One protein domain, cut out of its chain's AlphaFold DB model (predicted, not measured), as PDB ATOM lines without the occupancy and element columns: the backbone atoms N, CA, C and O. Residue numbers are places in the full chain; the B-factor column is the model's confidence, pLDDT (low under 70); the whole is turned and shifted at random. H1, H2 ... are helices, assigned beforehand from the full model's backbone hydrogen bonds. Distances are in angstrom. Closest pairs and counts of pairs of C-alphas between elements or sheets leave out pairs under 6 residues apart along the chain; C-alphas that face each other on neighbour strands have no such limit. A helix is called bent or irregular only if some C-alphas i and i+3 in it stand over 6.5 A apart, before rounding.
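AT A GLANCE: This is residues 11 to 74 of the 87 residues of the protein "DUF2695 domain-containing protein" of Gemmatimonadetes bacterium (UniProt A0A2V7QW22). Start at the first printed residue and you run along the longest helix, H1, with H2 folded back on one part of it and H4 packed on it at residues 17 to 21. H3 follows H2 round a tight turn and stays away from H1, in a small rounded cluster. The printed part has 64 residues with four named helices, H1 to H4 in chain order, and no named strand; the class is all helix. It is compact, with a radius of gyration of the C-alphas of 10.6 A and spans of 28 by 23 by 21 A.

HOW THE PARTS SIT: H1, residues 11 to 25, and H2, residues 35 to 43, form a helical hairpin; they touch, closest at the C-alphas of Leu 16 and Phe 40, 7.0 A, with a steep tilt of 41 degrees, opposite ways. H3, residues 48 to 57, is apart from H1 and touches H2 only at the corner, only just, with 3 pairs of C-alphas within 8 A; Leu 41 and Val 48 have the closest C-alphas, 5.7 A. H4, residues 63 to 74, touches H1, closest at the C-alphas of Phe 17 and Ile 67, 6.3 A, with a steep tilt of 45 degrees. Every O i to N i+4 pair is within hydrogen-bond range in H1, H2 and H3; H4 has 3 of 8, and 4 of 9 O i to N i+3 pairs.

IN THESE COORDINATES: Find C-alpha 11 at (16.947, 47.747, -73.067); H1 runs 21.4 A from there. H4, 15.7 A long, ends at C-alpha 74, (20.026, 53.599, -63.925), and is only just irregular: C-alphas 69 and 72 are 6.6 A apart.

THE WHOLE: The C-alphas farthest apart, Gly 27 and Pro 50, are 28.7 A apart. The printed part has no cut and no long link, and no printed residue is under 70 in pLDDT.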
ATOM      1  N   ALA A  11      17.186  47.177 -71.745       95.69
ATOM      2  CA  ALA A  11      16.947  47.747 -73.067       95.69
ATOM      3  C   ALA A  11      15.606  48.497 -73.138       95.69
ATOM      4  O   ALA A  11      15.552  49.608 -73.659       95.69
ATOM      5  N   ASP A  12      14.532  47.926 -72.586       97.38
ATOM      6  CA  ASP A  12      13.229  48.595 -72.542       97.38
ATOM      7  C   ASP A  12      13.223  49.795 -71.589       97.38
ATOM      8  O   ASP A  12      12.536  50.778 -71.865       97.38
ATOM      9  N   LEU A  13      13.989  49.740 -70.495       96.75
ATOM     10  CA  LEU A  13      14.133  50.847 -69.552       96.75
ATOM     11  C   LEU A  13      14.883  52.027 -70.182       96.75
ATOM     12  O   LEU A  13      14.402  53.156 -70.116       96.75
ATOM     13  N   ARG A  14      15.995  51.764 -70.880       96.56
ATOM     14  CA  ARG A  14      16.695  52.780 -71.679       96.56
ATOM     15  C   ARG A  14      15.759  53.417 -72.705       96.56
ATOM     16  O   ARG A  14      15.649  54.637 -72.783       96.56
ATOM     17  N   ASP A  15      15.054  52.589 -73.474       97.50
ATOM     18  CA  ASP A  15      14.151  53.062 -74.523       97.50
ATOM     19  C   ASP A  15      12.955  53.856 -73.947       97.50
ATOM     20  O   ASP A  15      12.425  54.751 -74.614       97.50
ATOM     21  N   LEU A  16      12.526  53.556 -72.713       97.50
ATOM     22  CA  LEU A  16      11.532  54.347 -71.988       97.50
ATOM     23  C   LEU A  16      12.070  55.749 -71.676       97.50
ATOM     24  O   LEU A  16      11.365  56.726 -71.934       97.50
ATOM     25  N   PHE A  17      13.299  55.860 -71.163       96.31
ATOM     26  CA  PHE A  17      13.918  57.157 -70.883       96.31
ATOM     27  C   PHE A  17      14.038  58.003 -72.160       96.31
ATOM     28  O   PHE A  17      13.517  59.117 -72.218       96.31
ATOM     29  N   GLU A  18      14.550  57.425 -73.251       95.25
ATOM     30  CA  GLU A  18      14.616  58.113 -74.548       95.25
ATOM     31  C   GLU A  18      13.235  58.570 -75.056       95.25
ATOM     32  O   GLU A  18      13.087  59.641 -75.659       95.25
ATOM     33  N   ARG A  19      12.189  57.756 -74.849       95.00
ATOM     34  CA  ARG A  19      10.817  58.091 -75.261       95.00
ATOM     35  C   ARG A  19      10.272  59.294 -74.496       95.00
ATOM     36  O   ARG A  19       9.530  60.088 -75.093       95.00
ATOM     37  N   LEU A  20      10.586  59.388 -73.207       94.12
ATOM     38  CA  LEU A  20      10.143  60.453 -72.314       94.12
ATOM     39  C   LEU A  20      10.877  61.767 -72.597       94.12
ATOM     40  O   LEU A  20      10.211  62.797 -72.706       94.12
ATOM     41  N   ASP A  21      12.181  61.737 -72.869       91.81
ATOM     42  CA  ASP A  21      12.913  62.928 -73.329       91.81
ATOM     43  C   ASP A  21      12.405  63.452 -74.664       91.81
ATOM     44  O   ASP A  21      12.155  64.641 -74.852       91.81
ATOM     45  N   ARG A  22      12.182  62.561 -75.634       90.75
ATOM     46  CA  ARG A  22      11.592  62.980 -76.913       90.75
ATOM     47  C   ARG A  22      10.215  63.604 -76.722       90.75
ATOM     48  O   ARG A  22       9.846  64.509 -77.472       90.75
ATOM     49  N   ALA A  23       9.448  63.130 -75.737       89.12
ATOM     50  CA  ALA A  23       8.180  63.747 -75.387       89.12
ATOM     51  C   ALA A  23       8.396  65.151 -74.797       89.12
ATOM     52  O   ALA A  23       7.754  66.087 -75.276       89.12
ATOM     53  N   SER A  24       9.313  65.323 -73.837       84.94
ATOM     54  CA  SER A  24       9.589  66.620 -73.195       84.94
ATOM     55  C   SER A  24      10.047  67.680 -74.208       84.94
ATOM     56  O   SER A  24       9.508  68.788 -74.223       84.94
ATOM     57  N   MET A  25      10.906  67.309 -75.163       83.00
ATOM     58  CA  MET A  25      11.377  68.188 -76.244       83.00
ATOM     59  C   MET A  25      10.282  68.611 -77.237       83.00
ATOM     60  O   MET A  25      10.432  69.604 -77.948       83.00
ATOM     61  N   SER A  26       9.154  67.895 -77.302       81.00
ATOM     62  CA  SER A  26       8.044  68.216 -78.217       81.00
ATOM     63  C   SER A  26       7.088  69.303 -77.692       81.00
ATOM     64  O   SER A  26       6.028  69.537 -78.275       81.00
ATOM     65  N   GLY A  27       7.446  69.966 -76.586       71.88
ATOM     66  CA  GLY A  27       6.585  70.928 -75.894       71.88
ATOM     67  C   GLY A  27       5.552  70.266 -74.978       71.88
ATOM     68  O   GLY A  27       4.570  70.905 -74.589       71.88
ATOM     69  N   TYR A  28       5.746  68.986 -74.636       74.62
ATOM     70  CA  TYR A  28       4.921  68.294 -73.652       74.62
ATOM     71  C   TYR A  28       5.095  68.942 -72.279       74.62
ATOM     72  O   TYR A  28       6.188  68.979 -71.721       74.62
ATOM     73  N   GLN A  29       3.990  69.416 -71.710       79.56
ATOM     74  CA  GLN A  29       3.934  69.801 -70.306       79.56
ATOM     75  C   GLN A  29       3.555  68.572 -69.489       79.56
ATOM     76  O   GLN A  29       2.577  67.894 -69.819       79.56
ATOM     77  N   CYS A  30       4.311  68.295 -68.426       83.88
ATOM     78  CA  CYS A  30       4.014  67.160 -67.570       83.88
ATOM     79  C   CYS A  30       2.583  67.253 -67.031       83.88
ATOM     80  O   CYS A  30       2.200  68.230 -66.391       83.88
ATOM     81  N   ARG A  31       1.794  66.202 -67.264       88.62
ATOM     82  CA  ARG A  31       0.405  66.117 -66.796       88.62
ATOM     83  C   ARG A  31       0.266  65.548 -65.384       88.62
ATOM     84  O   ARG A  31      -0.855  65.317 -64.950       88.62
ATOM     85  N   HIS A  32       1.380  65.311 -64.690       92.88
ATOM     86  CA  HIS A  32       1.435  64.600 -63.409       92.88
ATOM     87  C   HIS A  32       0.763  63.216 -63.467       92.88
ATOM     88  O   HIS A  32       0.067  62.792 -62.550       92.88
ATOM     89  N   THR A  33       0.946  62.525 -64.594       95.00
ATOM     90  CA  THR A  33       0.432  61.173 -64.850       95.00
ATOM     91  C   THR A  33       1.494  60.335 -65.549       95.00
ATOM     92  O   THR A  33       2.402  60.902 -66.147       95.00
ATOM     93  N   PHE A  34       1.318  59.013 -65.573       96.69
ATOM     94  CA  PHE A  34       2.100  58.071 -66.388       96.69
ATOM     95  C   PHE A  34       1.515  57.857 -67.795       96.69
ATOM     96  O   PHE A  34       1.389  56.721 -68.249       96.69
ATOM     97  N   ALA A  35       1.024  58.904 -68.459       95.38
ATOM     98  CA  ALA A  35       0.295  58.724 -69.715       95.38
ATOM     99  C   ALA A  35       1.217  58.195 -70.824       95.38
ATOM    100  O   ALA A  35       0.856  57.238 -71.512       95.38
ATOM    101  N   VAL A  36       2.410  58.780 -70.953       95.56
ATOM    102  CA  VAL A  36       3.400  58.385 -71.962       95.56
ATOM    103  C   VAL A  36       4.050  57.058 -71.580       95.56
ATOM    104  O   VAL A  36       4.178  56.177 -72.432       95.56
ATOM    105  N   THR A  37       4.382  56.862 -70.300       97.25
ATOM    106  CA  THR A  37       4.929  55.588 -69.810       97.25
ATOM    107  C   THR A  37       3.956  54.433 -70.050       97.25
ATOM    108  O   THR A  37       4.337  53.416 -70.625       97.25
ATOM    109  N   ARG A  38       2.671  54.579 -69.691       97.62
ATOM    110  CA  ARG A  38       1.655  53.534 -69.928       97.62
ATOM    111  C   ARG A  38       1.498  53.211 -71.404       97.62
ATOM    112  O   ARG A  38       1.381  52.036 -71.754       97.62
ATOM    113  N   GLU A  39       1.481  54.234 -72.255       96.94
ATOM    114  CA  GLU A  39       1.405  54.059 -73.703       96.94
ATOM    115  C   GLU A  39       2.594  53.232 -74.214       96.94
ATOM    116  O   GLU A  39       2.386  52.225 -74.890       96.94
ATOM    117  N   PHE A  40       3.820  53.610 -73.839       97.62
ATOM    118  CA  PHE A  40       5.046  52.910 -74.227       97.62
ATOM    119  C   PHE A  40       5.032  51.434 -73.805       97.62
ATOM    120  O   PHE A  40       5.231  50.547 -74.637       97.62
ATOM    121  N   LEU A  41       4.730  51.165 -72.530       98.12
ATOM    122  CA  LEU A  41       4.694  49.805 -71.990       98.12
ATOM    123  C   LEU A  41       3.623  48.953 -72.688       98.12
ATOM    124  O   LEU A  41       3.881  47.807 -73.058       98.12
ATOM    125  N   SER A  42       2.445  49.532 -72.945       97.19
ATOM    126  CA  SER A  42       1.346  48.840 -73.628       97.19
ATOM    127  C   SER A  42       1.694  48.505 -75.080       97.19
ATOM    128  O   SER A  42       1.421  47.397 -75.538       97.19
ATOM    129  N   GLN A  43       2.332  49.430 -75.807       97.44
ATOM    130  CA  GLN A  43       2.759  49.210 -77.197       97.44
ATOM    131  C   GLN A  43       3.798  48.089 -77.319       97.44
ATOM    132  O   GLN A  43       3.826  47.387 -78.330       97.44
ATOM    133  N   ARG A  44       4.618  47.885 -76.281       96.88
ATOM    134  CA  ARG A  44       5.611  46.805 -76.207       96.88
ATOM    135  C   ARG A  44       5.091  45.521 -75.557       96.88
ATOM    136  O   ARG A  44       5.837  44.555 -75.457       96.88
ATOM    137  N   THR A  45       3.811  45.468 -75.174       96.50
ATOM    138  CA  THR A  45       3.211  44.314 -74.470       96.50
ATOM    139  C   THR A  45       3.959  43.975 -73.168       96.50
ATOM    140  O   THR A  45       4.099  42.813 -72.793       96.50
ATOM    141  N   LEU A  46       4.465  45.000 -72.477       97.06
ATOM    142  CA  LEU A  46       5.139  44.867 -71.186       97.06
ATOM    143  C   LEU A  46       4.122  44.882 -70.036       97.06
ATOM    144  O   LEU A  46       2.993  45.356 -70.182       97.06
ATOM    145  N   ALA A  47       4.525  44.369 -68.873       95.81
ATOM    146  CA  ALA A  47       3.684  44.325 -67.682       95.81
ATOM    147  C   ALA A  47       3.532  45.729 -67.069       95.81
ATOM    148  O   ALA A  47       4.329  46.142 -66.233       95.81
ATOM    149  N   VAL A  48       2.506  46.467 -67.502       97.19
ATOM    150  CA  VAL A  48       2.312  47.885 -67.158       97.19
ATOM    151  C   VAL A  48       2.289  48.114 -65.647       97.19
ATOM    152  O   VAL A  48       3.086  48.894 -65.141       97.19
ATOM    153  N   GLU A  49       1.396  47.449 -64.916       97.56
ATOM    154  CA  GLU A  49       1.199  47.706 -63.485       97.56
ATOM    155  C   GLU A  49       2.436  47.379 -62.630       97.56
ATOM    156  O   GLU A  49       2.841  48.268 -61.883       97.56
ATOM    157  N   PRO A  50       3.093  46.206 -62.766       96.94
ATOM    158  CA  PRO A  50       4.328  45.920 -62.032       96.94
ATOM    159  C   PRO A  50       5.449  46.925 -62.308       96.94
ATOM    160  O   PRO A  50       6.166  47.322 -61.396       96.94
ATOM    161  N   ILE A  51       5.592  47.372 -63.559       97.81
ATOM    162  CA  ILE A  51       6.625  48.350 -63.922       97.81
ATOM    163  C   ILE A  51       6.307  49.722 -63.321       97.81
ATOM    164  O   ILE A  51       7.210  50.388 -62.829       97.81
ATOM    165  N   LEU A  52       5.043  50.151 -63.318       97.69
ATOM    166  CA  LEU A  52       4.657  51.413 -62.682       97.69
ATOM    167  C   LEU A  52       4.799  51.384 -61.158       97.69
ATOM    168  O   LEU A  52       5.160  52.402 -60.578       97.69
ATOM    169  N   GLU A  53       4.505  50.252 -60.519       97.25
ATOM    170  CA  GLU A  53       4.731  50.066 -59.083       97.25
ATOM    171  C   GLU A  53       6.218  50.210 -58.759       97.25
ATOM    172  O   GLU A  53       6.580  51.044 -57.934       97.25
ATOM    173  N   TRP A  54       7.078  49.510 -59.503       96.50
ATOM    174  CA  TRP A  54       8.527  49.624 -59.369       96.50
ATOM    175  C   TRP A  54       9.037  51.050 -59.626       96.50
ATOM    176  O   TRP A  54       9.848  51.566 -58.859       96.50
ATOM    177  N   LEU A  55       8.532  51.743 -60.651       96.81
ATOM    178  CA  LEU A  55       8.853  53.158 -60.881       96.81
ATOM    179  C   LEU A  55       8.446  54.028 -59.678       96.81
ATOM    180  O   LEU A  55       9.199  54.913 -59.277       96.81
ATOM    181  N   GLY A  56       7.296  53.742 -59.064       96.25
ATOM    182  CA  GLY A  56       6.833  54.387 -57.835       96.25
ATOM    183  C   GLY A  56       7.740  54.155 -56.631       96.25
ATOM    184  O   GLY A  56       8.042  55.097 -55.898       96.25
ATOM    185  N   GLU A  57       8.228  52.929 -56.448       94.81
ATOM    186  CA  GLU A  57       9.223  52.591 -55.421       94.81
ATOM    187  C   GLU A  57      10.553  53.329 -55.644       94.81
ATOM    188  O   GLU A  57      11.223  53.693 -54.678       94.81
ATOM    189  N   ASN A  58      10.885  53.632 -56.904       92.88
ATOM    190  CA  ASN A  58      12.024  54.462 -57.311       92.88
ATOM    191  C   ASN A  58      11.681  55.967 -57.377       92.88
ATOM    192  O   ASN A  58      12.377  56.752 -58.019       92.88
ATOM    193  N   GLY A  59      10.601  56.391 -56.715       94.06
ATOM    194  CA  GLY A  59      10.262  57.798 -56.520       94.06
ATOM    195  C   GLY A  59       9.520  58.471 -57.676       94.06
ATOM    196  O   GLY A  59       9.331  59.684 -57.623       94.06
ATOM    197  N   ALA A  60       9.078  57.742 -58.703       96.56
ATOM    198  CA  ALA A  60       8.308  58.319 -59.801       96.56
ATOM    199  C   ALA A  60       6.791  58.306 -59.546       96.56
ATOM    200  O   ALA A  60       6.205  57.279 -59.223       96.56
ATOM    201  N   GLY A  61       6.113  59.434 -59.760       95.75
ATOM    202  CA  GLY A  61       4.647  59.555 -59.777       95.75
ATOM    203  C   GLY A  61       4.076  60.073 -61.108       95.75
ATOM    204  O   GLY A  61       2.874  59.953 -61.362       95.75
ATOM    205  N   CYS A  62       4.921  60.622 -61.980       96.00
ATOM    206  CA  CYS A  62       4.607  61.091 -63.334       96.00
ATOM    207  C   CYS A  62       5.640  60.591 -64.350       96.00
ATOM    208  O   CYS A  62       6.760  60.236 -63.992       96.00
ATOM    209  N   ASP A  63       5.305  60.732 -65.637       95.44
ATOM    210  CA  ASP A  63       6.244  60.634 -66.766       95.44
ATOM    211  C   ASP A  63       7.559  61.418 -66.516       95.44
ATOM    212  O   ASP A  63       8.637  60.974 -66.890       95.44
ATOM    213  N   CYS A  64       7.477  62.580 -65.859       94.06
ATOM    214  CA  CYS A  64       8.614  63.453 -65.573       94.06
ATOM    215  C   CYS A  64       9.568  62.922 -64.496       94.06
ATOM    216  O   CYS A  64      10.782  63.009 -64.630       94.06
ATOM    217  N   GLU A  65       9.019  62.360 -63.428       95.94
ATOM    218  CA  GLU A  65       9.770  61.858 -62.284       95.94
ATOM    219  C   GLU A  65      10.425  60.518 -62.619       95.94
ATOM    220  O   GLU A  65      11.401  60.158 -61.979       95.94
ATOM    221  N   VAL A  66       9.975  59.815 -63.667       96.56
ATOM    222  CA  VAL A  66      10.752  58.702 -64.236       96.56
ATOM    223  C   VAL A  66      12.125  59.201 -64.700       96.56
ATOM    224  O   VAL A  66      13.133  58.587 -64.370       96.56
ATOM    225  N   ILE A  67      12.181  60.336 -65.405       94.00
ATOM    226  CA  ILE A  67      13.454  60.940 -65.825       94.00
ATOM    227  C   ILE A  67      14.207  61.530 -64.633       94.00
ATOM    228  O   ILE A  67      15.395  61.290 -64.498       94.00
ATOM    229  N   PHE A  68      13.546  62.277 -63.746       92.25
ATOM    230  CA  PHE A  68      14.264  63.000 -62.687       92.25
ATOM    231  C   PHE A  68      14.658  62.156 -61.470       92.25
ATOM    232  O   PHE A  68      15.638  62.493 -60.810       92.25
ATOM    233  N   ASN A  69      13.911  61.094 -61.157       95.12
ATOM    234  CA  ASN A  69      14.117  60.301 -59.941       95.12
ATOM    235  C   ASN A  69      14.602  58.882 -60.246       95.12
ATOM    236  O   ASN A  69      15.369  58.336 -59.461       95.12
ATOM    237  N   THR A  70      14.181  58.280 -61.365       94.56
ATOM    238  CA  THR A  70      14.592  56.911 -61.715       94.56
ATOM    239  C   THR A  70      15.809  56.882 -62.638       94.56
ATOM    240  O   THR A  70      16.736  56.125 -62.370       94.56
ATOM    241  N   ALA A  71      15.849  57.683 -63.707       93.44
ATOM    242  CA  ALA A  71      16.939  57.613 -64.685       93.44
ATOM    243  C   ALA A  71      18.356  57.828 -64.102       93.44
ATOM    244  O   ALA A  71      19.221  57.034 -64.464       93.44
ATOM    245  N   PRO A  72      18.616  58.760 -63.158       93.31
ATOM    246  CA  PRO A  72      19.965  58.990 -62.624       93.31
ATOM    247  C   PRO A  72      20.565  57.772 -61.912       93.31
ATOM    248  O   PRO A  72      21.778  57.597 -61.885       93.31
ATOM    249  N   GLU A  73      19.721  56.903 -61.351       92.25
ATOM    250  CA  GLU A  73      20.161  55.677 -60.675       92.25
ATOM    251  C   GLU A  73      20.461  54.536 -61.668       92.25
ATOM    252  O   GLU A  73      21.090  53.542 -61.306       92.25
ATOM    253  N   TRP A  74      20.002  54.664 -62.918       93.00
ATOM    254  CA  TRP A  74      20.026  53.599 -63.925       93.00
ATOM    255  C   TRP A  74      20.771  53.967 -65.211       93.00
ATOM    256  O   TRP A  74      21.062  53.066 -65.996       93.00
TER     257      TRP A  74